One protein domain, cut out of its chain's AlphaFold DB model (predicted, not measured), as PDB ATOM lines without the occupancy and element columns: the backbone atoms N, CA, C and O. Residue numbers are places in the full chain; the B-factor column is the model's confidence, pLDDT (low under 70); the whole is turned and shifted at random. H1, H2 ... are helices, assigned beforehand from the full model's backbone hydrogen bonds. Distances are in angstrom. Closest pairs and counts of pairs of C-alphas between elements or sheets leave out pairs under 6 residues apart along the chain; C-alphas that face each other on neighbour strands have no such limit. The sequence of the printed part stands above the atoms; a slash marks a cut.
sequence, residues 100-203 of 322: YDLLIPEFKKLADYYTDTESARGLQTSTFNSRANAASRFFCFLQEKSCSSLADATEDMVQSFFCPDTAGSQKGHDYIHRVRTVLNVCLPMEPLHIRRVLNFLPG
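Overview. This is residues 100 to 203 of the 322 residues of the protein "Tyr recombinase domain-containing protein" of Lachnospiraceae bacterium (UniProt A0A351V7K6). Two helical hairpins, H1 with H2 and H4 with H5, are crossed at about right angles: H4 packs across H1 and H2, and H5 lies beside H4, away from the first hairpin. The short helix H3 bridges the two, packing on residues 138 to 142 of H2 and on H5. The 104 printed residues hold five named helices, H1 to H5 in chain order, and no named strand; the class is all helix. The whole is compact, with a radius of gyration of the C-alphas of 13.0 A, and elongated in outline, spanning 40 by 25 by 25 A.

Along the chain. The longest helix, H2, is residues 125 to 144 and measures 28.2 A from first to last C-alpha, from (34.917, 57.975, 19.469) to (12.603, 74.993, 21.774). H1, residues 105 to 120, measures 22.2 A and begins with C-alpha 105 at (12.169, 60.367, 21.708). H4, residues 173 to 186, measures 20.0 A. H5, residues 191 to 200, measures 14.4 A and ends with C-alpha 200 at (17.543, 74.734, 4.686). H3, residues 155 to 162, measures 11.2 A.

Arrangement. H2 and H4 are the hubs, touching three other helices each. They touch each other about perpendicular, at 89 degrees; their closest C-alphas, those of Arg 131 and Arg 178, are 4.9 A apart. H1 and H2 form a helical hairpin, running opposite ways at a shallow tilt of 13 degrees, with the C-alphas of Ala 111 and Ala 132 closest at 6.1 A. H1 touches H4 with residues 110 to 117 alone, also at 89 degrees; the C-alphas of Tyr 114 and Val 182 are closest, at 6.1 A. H4 and H5 form the second helical hairpin, opposite ways at a shallow tilt of 10 degrees, closest at the C-alphas of Leu 183 and Ile 194, 6.3 A. H3 touches H2 at a steep tilt of 49 degrees, with the C-alphas of Leu 142 and Met 157 closest at 6.9 A. H3 touches H5 at a steep tilt of 62 degrees, with the C-alphas of Glu 155 and Phe 200 closest at 5.2 A. H3 and H4 are close but not clearly touching. H5 is apart from H1 and H2, and H1 is apart from H3. The helix packing is mostly crossed, but only just, with 2 of 6 touching pairs at a shallow tilt. Each O i to N i+4 pair is within hydrogen-bond range in H2, H4 and H5, against 11 of 12 in H1 and 3 of 4 in H3.

Size, cuts and confidence. The two C-alphas farthest apart, those of Ala 120 and Ala 167, are 40.6 A apart. The printed part has no cut and no long link; H1 to H2 and H4 to H5 are tight links. The mean pLDDT of the printed part is 87.5, and residues 165 to 169 are under 70.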
ATOM      1  N   TYR A 100      21.703  66.134  24.044       85.00
ATOM      2  CA  TYR A 100      21.108  64.815  23.803       85.00
ATOM      3  C   TYR A 100      20.112  64.375  24.890       85.00
ATOM      4  O   TYR A 100      19.035  63.865  24.593       85.00
ATOM      5  N   ASP A 101      20.436  64.610  26.159       79.25
ATOM      6  CA  ASP A 101      19.629  64.135  27.281       79.25
ATOM      7  C   ASP A 101      18.265  64.854  27.356       79.25
ATOM      8  O   ASP A 101      17.291  64.274  27.836       79.25
ATOM      9  N   LEU A 102      18.197  66.085  26.825       80.81
ATOM     10  CA  LEU A 102      16.993  66.920  26.701       80.81
ATOM     11  C   LEU A 102      16.143  66.579  25.472       80.81
ATOM     12  O   LEU A 102      15.081  67.176  25.278       80.81
ATOM     13  N   LEU A 103      16.611  65.676  24.610       82.69
ATOM     14  CA  LEU A 103      15.894  65.370  23.387       82.69
ATOM     15  C   LEU A 103      14.623  64.565  23.660       82.69
ATOM     16  O   LEU A 103      14.608  63.644  24.484       82.69
ATOM     17  N   ILE A 104      13.566  64.888  22.920       84.31
ATOM     18  CA  ILE A 104      12.366  64.055  22.842       84.31
ATOM     19  C   ILE A 104      12.695  62.741  22.112       84.31
ATOM     20  O   ILE A 104      13.670  62.692  21.353       84.31
ATOM     21  N   PRO A 105      11.889  61.676  22.296       84.00
ATOM     22  CA  PRO A 105      12.169  60.367  21.708       84.00
ATOM     23  C   PRO A 105      12.424  60.402  20.197       84.00
ATOM     24  O   PRO A 105      13.301  59.694  19.715       84.00
ATOM     25  N   GLU A 106      11.712  61.257  19.461       89.38
ATOM     26  CA  GLU A 106      11.851  61.348  18.006       89.38
ATOM     27  C   GLU A 106      13.240  61.836  17.573       89.38
ATOM     28  O   GLU A 106      13.900  61.205  16.752       89.38
ATOM     29  N   PHE A 107      13.752  62.895  18.200       93.00
ATOM     30  CA  PHE A 107      15.101  63.377  17.912       93.00
ATOM     31  C   PHE A 107      16.200  62.492  18.518       93.00
ATOM     32  O   PHE A 107      17.298  62.433  17.959       93.00
ATOM     33  N   LYS A 108      15.919  61.765  19.613       90.81
ATOM     34  CA  LYS A 108      16.850  60.755  20.147       90.81
ATOM     35  C   LYS A 108      17.107  59.645  19.136       90.81
ATOM     36  O   LYS A 108      18.270  59.388  18.849       90.81
ATOM     37  N   LYS A 109      16.060  59.104  18.498       93.12
ATOM     38  CA  LYS A 109      16.198  58.065  17.458       93.12
ATOM     39  C   LYS A 109      17.192  58.454  16.361       93.12
ATOM     40  O   LYS A 109      17.995  57.623  15.951       93.12
ATOM     41  N   LEU A 110      17.165  59.706  15.898       95.38
ATOM     42  CA  LEU A 110      18.094  60.191  14.870       95.38
ATOM     43  C   LEU A 110      19.542  60.242  15.379       95.38
ATOM     44  O   LEU A 110      20.461  59.835  14.670       95.38
ATOM     45  N   ALA A 111      19.758  60.743  16.598       92.81
ATOM     46  CA  ALA A 111      21.089  60.806  17.201       92.81
ATOM     47  C   ALA A 111      21.657  59.408  17.514       92.81
ATOM     48  O   ALA A 111      22.854  59.176  17.317       92.81
ATOM     49  N   ASP A 112      20.798  58.483  17.943       92.19
ATOM     50  CA  ASP A 112      21.144  57.090  18.235       92.19
ATOM     51  C   ASP A 112      21.521  56.353  16.951       92.19
ATOM     52  O   ASP A 112      22.627  55.828  16.852       92.19
ATOM     53  N   TYR A 113      20.687  56.444  15.911       94.62
ATOM     54  CA  TYR A 113      20.961  55.830  14.611       94.62
ATOM     55  C   TYR A 113      22.306  56.271  14.021       94.62
ATOM     56  O   TYR A 113      23.069  55.452  13.504       94.62
ATOM     57  N   TYR A 114      22.626  57.566  14.106       94.81
ATOM     58  CA  TYR A 114      23.929  58.078  13.687       94.81
ATOM     59  C   TYR A 114      25.074  57.447  14.490       94.81
ATOM     60  O   TYR A 114      26.076  57.014  13.914       94.81
ATOM     61  N   THR A 115      24.926  57.403  15.815       90.88
ATOM     62  CA  THR A 115      25.955  56.892  16.727       90.88
ATOM     63  C   THR A 115      26.198  55.404  16.493       90.88
ATOM     64  O   THR A 115      27.356  54.997  16.382       90.88
ATOM     65  N   ASP A 116      25.140  54.616  16.325       90.19
ATOM     66  CA  ASP A 116      25.212  53.183  16.042       90.19
ATOM     67  C   ASP A 116      25.875  52.916  14.683       90.19
ATOM     68  O   ASP A 116      26.793  52.098  14.573       90.19
ATOM     69  N   THR A 117      25.478  53.673  13.653       91.25
ATOM     70  CA  THR A 117      26.015  53.529  12.291       91.25
ATOM     71  C   THR A 117      27.508  53.853  12.224       91.25
ATOM     72  O   THR A 117      28.284  53.116  11.615       91.25
ATOM     73  N   GLU A 118      27.946  54.951  12.842       89.31
ATOM     74  CA  GLU A 118      29.352  55.373  12.795       89.31
ATOM     75  C   GLU A 118      30.244  54.563  13.742       89.31
ATOM     76  O   GLU A 118      31.419  54.338  13.432       89.31
ATOM     77  N   SER A 119      29.693  54.057  14.850       84.88
ATOM     78  CA  SER A 119      30.398  53.113  15.727       84.88
ATOM     79  C   SER A 119      30.715  51.813  14.988       84.88
ATOM     80  O   SER A 119      31.839  51.319  15.068       84.88
ATOM     81  N   ALA A 120      29.773  51.302  14.186       86.81
ATOM     82  CA  ALA A 120      29.992  50.122  13.349       86.81
ATOM     83  C   ALA A 120      31.035  50.346  12.234       86.81
ATOM     84  O   ALA A 120      31.693  49.402  11.801       86.81
ATOM     85  N   ARG A 121      31.226  51.595  11.786       86.19
ATOM     86  CA  ARG A 121      32.220  51.979  10.764       86.19
ATOM     87  C   ARG A 121      33.636  52.172  11.316       86.19
ATOM     88  O   ARG A 121      34.552  52.437  10.541       86.19
ATOM     89  N   GLY A 122      33.829  52.050  12.631       79.62
ATOM     90  CA  GLY A 122      35.143  52.177  13.267       79.62
ATOM     91  C   GLY A 122      35.668  53.614  13.336       79.62
ATOM     92  O   GLY A 122      36.880  53.824  13.416       79.62
ATOM     93  N   LEU A 123      34.785  54.619  13.293       77.19
ATOM     94  CA  LEU A 123      35.196  56.013  13.441       77.19
ATOM     95  C   LEU A 123      35.705  56.282  14.868       77.19
ATOM     96  O   LEU A 123      35.207  55.711  15.838       77.19
ATOM     97  N   GLN A 124      36.666  57.199  15.026       79.50
ATOM     98  CA  GLN A 124      37.142  57.559  16.364       79.50
ATOM     99  C   GLN A 124      36.012  58.122  17.237       79.50
ATOM    100  O   GLN A 124      35.274  59.025  16.833       79.50
ATOM    101  N   THR A 125      35.948  57.633  18.478       77.12
ATOM    102  CA  THR A 125      34.917  57.975  19.469       77.12
ATOM    103  C   THR A 125      34.794  59.472  19.718       77.12
ATOM    104  O   THR A 125      33.693  60.002  19.823       77.12
ATOM    105  N   SER A 126      35.912  60.193  19.763       72.19
ATOM    106  CA  SER A 126      35.922  61.652  19.913       72.19
ATOM    107  C   SER A 126      35.245  62.363  18.732       72.19
ATOM    108  O   SER A 126      34.480  63.308  18.935       72.19
ATOM    109  N   THR A 127      35.476  61.890  17.507       75.25
ATOM    110  CA  THR A 127      34.971  62.499  16.275       75.25
ATOM    111  C   THR A 127      33.463  62.341  16.143       75.25
ATOM    112  O   THR A 127      32.773  63.350  15.957       75.25
ATOM    113  N   PHE A 128      32.923  61.123  16.278       83.44
ATOM    114  CA  PHE A 128      31.478  60.941  16.141       83.44
ATOM    115  C   PHE A 128      30.714  61.550  17.320       83.44
ATOM    116  O   PHE A 128      29.679  62.167  17.088       83.44
ATOM    117  N   ASN A 129      31.263  61.534  18.541       83.88
ATOM    118  CA  ASN A 129      30.659  62.240  19.677       83.88
ATOM    119  C   ASN A 129      30.612  63.757  19.465       83.88
ATOM    120  O   ASN A 129      29.643  64.407  19.856       83.88
ATOM    121  N   SER A 130      31.629  64.344  18.824       85.38
ATOM    122  CA  SER A 130      31.620  65.778  18.509       85.38
ATOM    123  C   SER A 130      30.507  66.152  17.518       85.38
ATOM    124  O   SER A 130      29.909  67.224  17.642       85.38
ATOM    125  N   ARG A 131      30.205  65.259  16.565       91.00
ATOM    126  CA  ARG A 131      29.144  65.414  15.560       91.00
ATOM    127  C   ARG A 131      27.761  65.176  16.163       91.00
ATOM    128  O   ARG A 131      26.897  66.036  16.017       91.00
ATOM    129  N   ALA A 132      27.597  64.087  16.917       90.62
ATOM    130  CA  ALA A 132      26.377  63.782  17.657       90.62
ATOM    131  C   ALA A 132      26.001  64.938  18.594       90.62
ATOM    132  O   ALA A 132      24.879  65.420  18.548       90.62
ATOM    133  N   ASN A 133      26.959  65.485  19.354       90.31
ATOM    134  CA  ASN A 133      26.708  66.628  20.235       90.31
ATOM    135  C   ASN A 133      26.264  67.886  19.461       90.31
ATOM    136  O   ASN A 133      25.327  68.566  19.878       90.31
ATOM    137  N   ALA A 134      26.894  68.190  18.319       91.62
ATOM    138  CA  ALA A 134      26.486  69.320  17.480       91.62
ATOM    139  C   ALA A 134      25.046  69.162  16.958       91.62
ATOM    140  O   ALA A 134      24.266  70.115  17.034       91.62
ATOM    141  N   ALA A 135      24.689  67.959  16.495       95.06
ATOM    142  CA  ALA A 135      23.341  67.629  16.045       95.06
ATOM    143  C   ALA A 135      22.321  67.644  17.190       95.06
ATOM    144  O   ALA A 135      21.257  68.230  17.039       95.06
ATOM    145  N   SER A 136      22.653  67.116  18.371       94.75
ATOM    146  CA  SER A 136      21.750  67.169  19.523       94.75
ATOM    147  C   SER A 136      21.432  68.599  19.950       94.75
ATOM    148  O   SER A 136      20.299  68.889  20.308       94.75
ATOM    149  N   ARG A 137      22.397  69.526  19.879       93.56
ATOM    150  CA  ARG A 137      22.125  70.952  20.141       93.56
ATOM    151  C   ARG A 137      21.191  71.562  19.099       93.56
ATOM    152  O   ARG A 137      20.347  72.373  19.461       93.56
ATOM    153  N   PHE A 138      21.349  71.177  17.836       95.44
ATOM    154  CA  PHE A 138      20.453  71.597  16.762       95.44
ATOM    155  C   PHE A 138      19.030  71.059  16.977       95.44
ATOM    156  O   PHE A 138      18.075  71.825  16.933       95.44
ATOM    157  N   PHE A 139      18.880  69.778  17.309       95.94
ATOM    158  CA  PHE A 139      17.576  69.184  17.597       95.94
ATOM    159  C   PHE A 139      16.915  69.781  18.846       95.94
ATOM    160  O   PHE A 139      15.729  70.092  18.808       95.94
ATOM    161  N   CYS A 140      17.673  70.038  19.919       92.31
ATOM    162  CA  CYS A 140      17.156  70.770  21.080       92.31
ATOM    163  C   CYS A 140      16.626  72.148  20.696       92.31
ATOM    164  O   CYS A 140      15.551  72.527  21.140       92.31
ATOM    165  N   PHE A 141      17.352  72.882  19.854       93.31
ATOM    166  CA  PHE A 141      16.885  74.178  19.382       93.31
ATOM    167  C   PHE A 141      15.570  74.061  18.594       93.31
ATOM    168  O   PHE A 141      14.660  74.860  18.800       93.31
ATOM    169  N   LEU A 142      15.427  73.050  17.729       93.38
ATOM    170  CA  LEU A 142      14.162  72.810  17.027       93.38
ATOM    171  C   LEU A 142      13.021  72.520  18.015       93.38
ATOM    172  O   LEU A 142      11.930  73.065  17.859       93.38
ATOM    173  N   GLN A 143      13.274  71.740  19.072       92.00
ATOM    174  CA  GLN A 143      12.294  71.509  20.142       92.00
ATOM    175  C   GLN A 143      11.902  72.797  20.873       92.00
ATOM    176  O   GLN A 143      10.728  72.998  21.166       92.00
ATOM    177  N   GLU A 144      12.862  73.680  21.161       88.19
ATOM    178  CA  GLU A 144      12.603  74.993  21.774       88.19
ATOM    179  C   GLU A 144      11.752  75.895  20.866       88.19
ATOM    180  O   GLU A 144      11.019  76.756  21.351       88.19
ATOM    181  N   LYS A 145      11.801  75.669  19.548       88.94
ATOM    182  CA  LYS A 145      10.917  76.275  18.541       88.94
ATOM    183  C   LYS A 145       9.620  75.486  18.319       88.94
ATOM    184  O   LYS A 145       8.953  75.685  17.306       88.94
ATOM    185  N   SER A 146       9.255  74.619  19.262       89.00
ATOM    186  CA  SER A 146       8.039  73.800  19.247       89.00
ATOM    187  C   SER A 146       7.976  72.749  18.130       89.00
ATOM    188  O   SER A 146       6.887  72.280  17.807       89.00
ATOM    189  N   CYS A 147       9.110  72.339  17.551       91.62
ATOM    190  CA  CYS A 147       9.139  71.188  16.645       91.62
ATOM    191  C   CYS A 147       9.092  69.881  17.443       91.62
ATOM    192  O   CYS A 147       9.916  69.651  18.331       91.62
ATOM    193  N   SER A 148       8.172  68.996  17.073       89.19
ATOM    194  CA  SER A 148       8.070  67.638  17.615       89.19
ATOM    195  C   SER A 148       8.708  66.581  16.702       89.19
ATOM    196  O   SER A 148       8.960  65.459  17.133       89.19
ATOM    197  N   SER A 149       9.001  66.952  15.455       93.19
ATOM    198  CA  SER A 149       9.653  66.120  14.441       93.19
ATOM    199  C   SER A 149      10.396  66.982  13.409       93.19
ATOM    200  O   SER A 149      10.236  68.205  13.367       93.19
ATOM    201  N   LEU A 150      11.177  66.361  12.513       93.94
ATOM    202  CA  LEU A 150      11.746  67.071  11.353       93.94
ATOM    203  C   LEU A 150      10.672  67.506  10.335       93.94
ATOM    204  O   LEU A 150      10.936  68.376   9.498       93.94
ATOM    205  N   ALA A 151       9.462  66.941  10.401       92.12
ATOM    206  CA  ALA A 151       8.339  67.364   9.569       92.12
ATOM    207  C   ALA A 151       7.823  68.764   9.947       92.12
ATOM    208  O   ALA A 151       7.300  69.466   9.079       92.12
ATOM    209  N   ASP A 152       8.045  69.195  11.189       92.56
ATOM    210  CA  ASP A 152       7.632  70.513  11.691       92.56
ATOM    211  C   ASP A 152       8.659  71.612  11.372       92.56
ATOM    212  O   ASP A 152       8.347  72.800  11.421       92.56
ATOM    213  N   ALA A 153       9.892  71.224  11.027       93.75
ATOM    214  CA  ALA A 153      10.986  72.161  10.808       93.75
ATOM    215  C   ALA A 153      10.744  73.041   9.571       93.75
ATOM    216  O   ALA A 153      10.624  72.543   8.444       93.75
ATOM    217  N   THR A 154      10.731  74.358   9.783       93.25
ATOM    218  CA  THR A 154      10.655  75.376   8.728       93.25
ATOM    219  C   THR A 154      12.042  75.904   8.359       93.25
ATOM    220  O   THR A 154      13.007  75.752   9.111       93.25
ATOM    221  N   GLU A 155      12.147  76.551   7.197       89.94
ATOM    222  CA  GLU A 155      13.394  77.178   6.745       89.94
ATOM    223  C   GLU A 155      13.903  78.230   7.742       89.94
ATOM    224  O   GLU A 155      15.074  78.201   8.108       89.94
ATOM    225  N   ASP A 156      13.010  79.086   8.246       89.12
ATOM    226  CA  ASP A 156      13.322  80.126   9.236       89.12
ATOM    227  C   ASP A 156      13.888  79.543  10.542       89.12
ATOM    228  O   ASP A 156      14.913  79.997  11.058       89.12
ATOM    229  N   MET A 157      13.283  78.465  11.051       92.62
ATOM    230  CA  MET A 157      13.785  77.777  12.243       92.62
ATOM    231  C   MET A 157      15.196  77.239  12.006       92.62
ATOM    232  O   MET A 157      16.089  77.440  12.825       92.62
ATOM    233  N   VAL A 158      15.440  76.582  10.872       92.75
ATOM    234  CA  VAL A 158      16.766  76.031  10.579       92.75
ATOM    235  C   VAL A 158      17.793  77.147  10.381       92.75
ATOM    236  O   VAL A 158      18.866  77.093  10.981       92.75
ATOM    237  N   GLN A 159      17.477  78.177   9.596       89.19
ATOM    238  CA  GLN A 159      18.401  79.275   9.313       89.19
ATOM    239  C   GLN A 159      18.726  80.088  10.564       89.19
ATOM    240  O   GLN A 159      19.902  80.349  10.807       89.19
ATOM    241  N   SER A 160      17.740  80.398  11.410       89.69
ATOM    242  CA  SER A 160      17.956  81.170  12.644       89.69
ATOM    243  C   SER A 160      18.891  80.481  13.647       89.69
ATOM    244  O   SER A 160      19.571  81.161  14.418       89.69
ATOM    245  N   PHE A 161      19.007  79.147  13.617       91.25
ATOM    246  CA  PHE A 161      19.988  78.422  14.433       91.25
ATOM    247  C   PHE A 161      21.440  78.687  14.002       91.25
ATOM    248  O   PHE A 161      22.341  78.811  14.841       91.25
ATOM    249  N   PHE A 162      21.688  78.739  12.691       89.25
ATOM    250  CA  PHE A 162      23.034  78.889  12.127       89.25
ATOM    251  C   PHE A 162      23.416  80.356  11.892       89.25
ATOM    252  O   PHE A 162      24.576  80.733  12.088       89.25
ATOM    253  N   CYS A 163      22.440  81.173  11.515       84.56
ATOM    254  CA  CYS A 163      22.549  82.582  11.166       84.56
ATOM    255  C   CYS A 163      21.449  83.373  11.900       84.56
ATOM    256  O   CYS A 163      20.461  83.755  11.279       84.56
ATOM    257  N   PRO A 164      21.579  83.600  13.221       79.44
ATOM    258  CA  PRO A 164      20.600  84.387  13.965       79.44
ATOM    259  C   PRO A 164      20.560  85.841  13.459       79.44
ATOM    260  O   PRO A 164      21.608  86.430  13.200       79.44
ATOM    261  N   ASP A 165      19.359  86.422  13.354       66.00
ATOM    262  CA  ASP A 165      19.146  87.820  12.927       66.00
ATOM    263  C   ASP A 165      19.657  88.858  13.941       66.00
ATOM    264  O   ASP A 165      19.938  90.004  13.594       66.00
ATOM    265  N   THR A 166      19.765  88.472  15.212       59.50
ATOM    266  CA  THR A 166      20.300  89.320  16.286       59.50
ATOM    267  C   THR A 166      21.811  89.133  16.420       59.50
ATOM    268  O   THR A 166      22.376  88.212  15.839       59.50
ATOM    269  N   ALA A 167      22.486  89.990  17.200       53.22
ATOM    270  CA  ALA A 167      23.947  90.033  17.396       53.22
ATOM    271  C   ALA A 167      24.588  88.770  18.044       53.22
ATOM    272  O   ALA A 167      25.596  88.858  18.747       53.22
ATOM    273  N   GLY A 168      24.012  87.585  17.842       57.44
ATOM    274  CA  GLY A 168      24.613  86.294  18.133       57.44
ATOM    275  C   GLY A 168      25.718  85.933  17.138       57.44
ATOM    276  O   GLY A 168      25.734  86.356  15.983       57.44
ATOM    277  N   SER A 169      26.668  85.115  17.591       64.75
ATOM    278  CA  SER A 169      27.727  84.590  16.729       64.75
ATOM    279  C   SER A 169      27.167  83.567  15.736       64.75
ATOM    280  O   SER A 169      26.616  82.533  16.132       64.75
ATOM    281  N   GLN A 170      27.344  83.848  14.442       77.19
ATOM    282  CA  GLN A 170      27.060  82.908  13.357       77.19
ATOM    283  C   GLN A 170      27.827  81.598  13.578       77.19
ATOM    284  O   GLN A 170      28.994  81.596  13.984       77.19
ATOM    285  N   LYS A 171      27.175  80.463  13.319       82.88
ATOM    286  CA  LYS A 171      27.826  79.156  13.427       82.88
ATOM    287  C   LYS A 171      28.772  78.965  12.247       82.88
ATOM    288  O   LYS A 171      28.376  79.085  11.093       82.88
ATOM    289  N   GLY A 172      30.030  78.653  12.548       77.62
ATOM    290  CA  GLY A 172      31.047  78.419  11.527       77.62
ATOM    291  C   GLY A 172      30.755  77.187  10.662       77.62
ATOM    292  O   GLY A 172      30.034  76.274  11.068       77.62
ATOM    293  N   HIS A 173      31.392  77.142   9.491       80.44
ATOM    294  CA  HIS A 173      31.262  76.063   8.505       80.44
ATOM    295  C   HIS A 173      31.427  74.655   9.099       80.44
ATOM    296  O   HIS A 173      30.625  73.770   8.815       80.44
ATOM    297  N   ASP A 174      32.427  74.445   9.962       83.00
ATOM    298  CA  ASP A 174      32.663  73.145  10.605       83.00
ATOM    299  C   ASP A 174      31.453  72.675  11.434       83.00
ATOM    300  O   ASP A 174      31.096  71.498  11.419       83.00
ATOM    301  N   TYR A 175      30.745  73.596  12.091       89.19
ATOM    302  CA  TYR A 175      29.537  73.261  12.839       89.19
ATOM    303  C   TYR A 175      28.409  72.812  11.901       89.19
ATOM    304  O   TYR A 175      27.773  71.786  12.148       89.19
ATOM    305  N   ILE A 176      28.189  73.554  10.810       89.19
ATOM    306  CA  ILE A 176      27.191  73.219   9.783       89.19
ATOM    307  C   ILE A 176      27.503  71.839   9.193       89.19
ATOM    308  O   ILE A 176      26.622  70.983   9.127       89.19
ATOM    309  N   HIS A 177      28.768  71.585   8.849       88.62
ATOM    310  CA  HIS A 177      29.220  70.308   8.305       88.62
ATOM    311  C   HIS A 177      28.959  69.137   9.264       88.62
ATOM    312  O   HIS A 177      28.516  68.072   8.834       88.62
ATOM    313  N   ARG A 178      29.187  69.310  10.573       92.75
ATOM    314  CA  ARG A 178      28.891  68.270  11.575       92.75
ATOM    315  C   ARG A 178      27.405  67.917  11.610       92.75
ATOM    316  O   ARG A 178      27.083  66.734  11.595       92.75
ATOM    317  N   VAL A 179      26.520  68.916  11.609       94.62
ATOM    318  CA  VAL A 179      25.064  68.682  11.569       94.62
ATOM    319  C   VAL A 179      24.658  68.025  10.247       94.62
ATOM    320  O   VAL A 179      23.952  67.018  10.264       94.62
ATOM    321  N   ARG A 180      25.172  68.520   9.113       93.62
ATOM    322  CA  ARG A 180      24.950  67.938   7.778       93.62
ATOM    323  C   ARG A 180      25.362  66.468   7.723       93.62
ATOM    324  O   ARG A 180      24.619  65.646   7.206       93.62
ATOM    325  N   THR A 181      26.522  66.135   8.286       92.56
ATOM    326  CA  THR A 181      27.036  64.757   8.324       92.56
ATOM    327  C   THR A 181      26.059  63.832   9.042       92.56
ATOM    328  O   THR A 181      25.739  62.767   8.521       92.56
ATOM    329  N   VAL A 182      25.553  64.249  10.207       95.25
ATOM    330  CA  VAL A 182      24.571  63.464  10.967       95.25
ATOM    331  C   VAL A 182      23.290  63.275  10.157       95.25
ATOM    332  O   VAL A 182      22.852  62.145   9.974       95.25
ATOM    333  N   LEU A 183      22.738  64.356   9.597       95.81
ATOM    334  CA  LEU A 183      21.530  64.299   8.770       95.81
ATOM    335  C   LEU A 183      21.702  63.380   7.548       95.81
ATOM    336  O   LEU A 183      20.827  62.566   7.276       95.81
ATOM    337  N   ASN A 184      22.840  63.442   6.852       94.00
ATOM    338  CA  ASN A 184      23.129  62.575   5.706       94.00
ATOM    339  C   ASN A 184      23.197  61.093   6.087       94.00
ATOM    340  O   ASN A 184      22.697  60.250   5.346       94.00
ATOM    341  N   VAL A 185      23.793  60.760   7.236       94.25
ATOM    342  CA  VAL A 185      23.808  59.376   7.732       94.25
ATOM    343  C   VAL A 185      22.388  58.914   8.045       94.25
ATOM    344  O   VAL A 185      22.015  57.822   7.628       94.25
ATOM    345  N   CYS A 186      21.581  59.749   8.703       96.44
ATOM    346  CA  CYS A 186      20.200  59.427   9.068       96.44
ATOM    347  C   CYS A 186      19.214  59.476   7.891       96.44
ATOM    348  O   CYS A 186      18.057  59.104   8.069       96.44
ATOM    349  N   LEU A 187      19.641  59.899   6.694       93.62
ATOM    350  CA  LEU A 187      18.789  60.057   5.511       93.62
ATOM    351  C   LEU A 187      17.871  58.849   5.221       93.62
ATOM    352  O   LEU A 187      16.718  59.094   4.868       93.62
ATOM    353  N   PRO A 188      18.292  57.576   5.395       94.69
ATOM    354  CA  PRO A 188      17.416  56.422   5.185       94.69
ATOM    355  C   PRO A 188      16.213  56.336   6.137       94.69
ATOM    356  O   PRO A 188      15.237  55.677   5.794       94.69
ATOM    357  N   MET A 189      16.263  56.977   7.310       93.31
ATOM    358  CA  MET A 189      15.176  56.933   8.296       93.31
ATOM    359  C   MET A 189      13.968  57.760   7.849       93.31
ATOM    360  O   MET A 189      12.835  57.301   7.932       93.31
ATOM    361  N   GLU A 190      14.220  58.976   7.353       91.94
ATOM    362  CA  GLU A 190      13.183  59.921   6.926       91.94
ATOM    363  C   GLU A 190      13.629  60.737   5.697       91.94
ATOM    364  O   GLU A 190      13.899  61.941   5.799       91.94
ATOM    365  N   PRO A 191      13.695  60.125   4.499       89.12
ATOM    366  CA  PRO A 191      14.342  60.737   3.336       89.12
ATOM    367  C   PRO A 191      13.766  62.100   2.940       89.12
ATOM    368  O   PRO A 191      14.511  63.004   2.561       89.12
ATOM    369  N   LEU A 192      12.442  62.259   3.032       89.38
ATOM    370  CA  LEU A 192      11.754  63.486   2.630       89.38
ATOM    371  C   LEU A 192      12.058  64.649   3.588       89.38
ATOM    372  O   LEU A 192      12.488  65.713   3.140       89.38
ATOM    373  N   HIS A 193      11.856  64.454   4.895       92.88
ATOM    374  CA  HIS A 193      12.037  65.515   5.892       92.88
ATOM    375  C   HIS A 193      13.508  65.878   6.068       92.88
ATOM    376  O   HIS A 193      13.846  67.060   6.106       92.88
ATOM    377  N   ILE A 194      14.398  64.883   6.084       93.88
ATOM    378  CA  ILE A 194      15.837  65.117   6.202       93.88
ATOM    379  C   ILE A 194      16.358  65.878   4.986       93.88
ATOM    380  O   ILE A 194      17.072  66.861   5.160       93.88
ATOM    381  N   ARG A 195      15.969  65.501   3.759       88.19
ATOM    382  CA  ARG A 195      16.369  66.240   2.551       88.19
ATOM    383  C   ARG A 195      15.861  67.681   2.573       88.19
ATOM    384  O   ARG A 195      16.576  68.588   2.159       88.19
ATOM    385  N   ARG A 196      14.653  67.908   3.091       90.69
ATOM    386  CA  ARG A 196      14.100  69.256   3.247       90.69
ATOM    387  C   ARG A 196      14.905  70.091   4.251       90.69
ATOM    388  O   ARG A 196      15.291  71.204   3.921       90.69
ATOM    389  N   VAL A 197      15.223  69.540   5.423       93.31
ATOM    390  CA  VAL A 197      16.046  70.216   6.444       93.31
ATOM    391  C   VAL A 197      17.476  70.445   5.960       93.31
ATOM    392  O   VAL A 197      18.033  71.513   6.196       93.31
ATOM    393  N   LEU A 198      18.056  69.481   5.235       90.31
ATOM    394  CA  LEU A 198      19.342  69.646   4.567       90.31
ATOM    395  C   LEU A 198      19.294  70.855   3.639       90.31
ATOM    396  O   LEU A 198      20.145  71.714   3.789       90.31
ATOM    397  N   ASN A 199      18.279  70.999   2.784       86.31
ATOM    398  CA  ASN A 199      18.154  72.155   1.887       86.31
ATOM    399  C   ASN A 199      18.059  73.505   2.618       86.31
ATOM    400  O   ASN A 199      18.403  74.528   2.033       86.31
ATOM    401  N   PHE A 200      17.627  73.517   3.880       90.06
ATOM    402  CA  PHE A 200      17.543  74.734   4.686       90.06
ATOM    403  C   PHE A 200      18.869  75.134   5.358       90.06
ATOM    404  O   PHE A 200      18.962  76.261   5.847       90.06
ATOM    405  N   LEU A 201      19.900  74.268   5.410       88.25
ATOM    406  CA  LEU A 201      21.175  74.671   6.025       88.25
ATOM    407  C   LEU A 201      21.871  75.758   5.175       88.25
ATOM    408  O   LEU A 201      21.881  75.693   3.941       88.25
ATOM    409  N   PRO A 202      22.514  76.753   5.805       78.75
ATOM    410  CA  PRO A 202      23.210  77.799   5.069       78.75
ATOM    411  C   PRO A 202      24.455  77.269   4.345       78.75
ATOM    412  O   PRO A 202      25.192  76.421   4.849       78.75
ATOM    413  N   GLY A 203      24.714  77.811   3.150       70.31
ATOM    414  CA  GLY A 203      25.952  77.570   2.397       70.31
ATOM    415  C   GLY A 203      26.078  76.203   1.711       70.31
ATOM    416  O   GLY A 203      27.156  75.887   1.214       70.31
TER     417      GLY A 203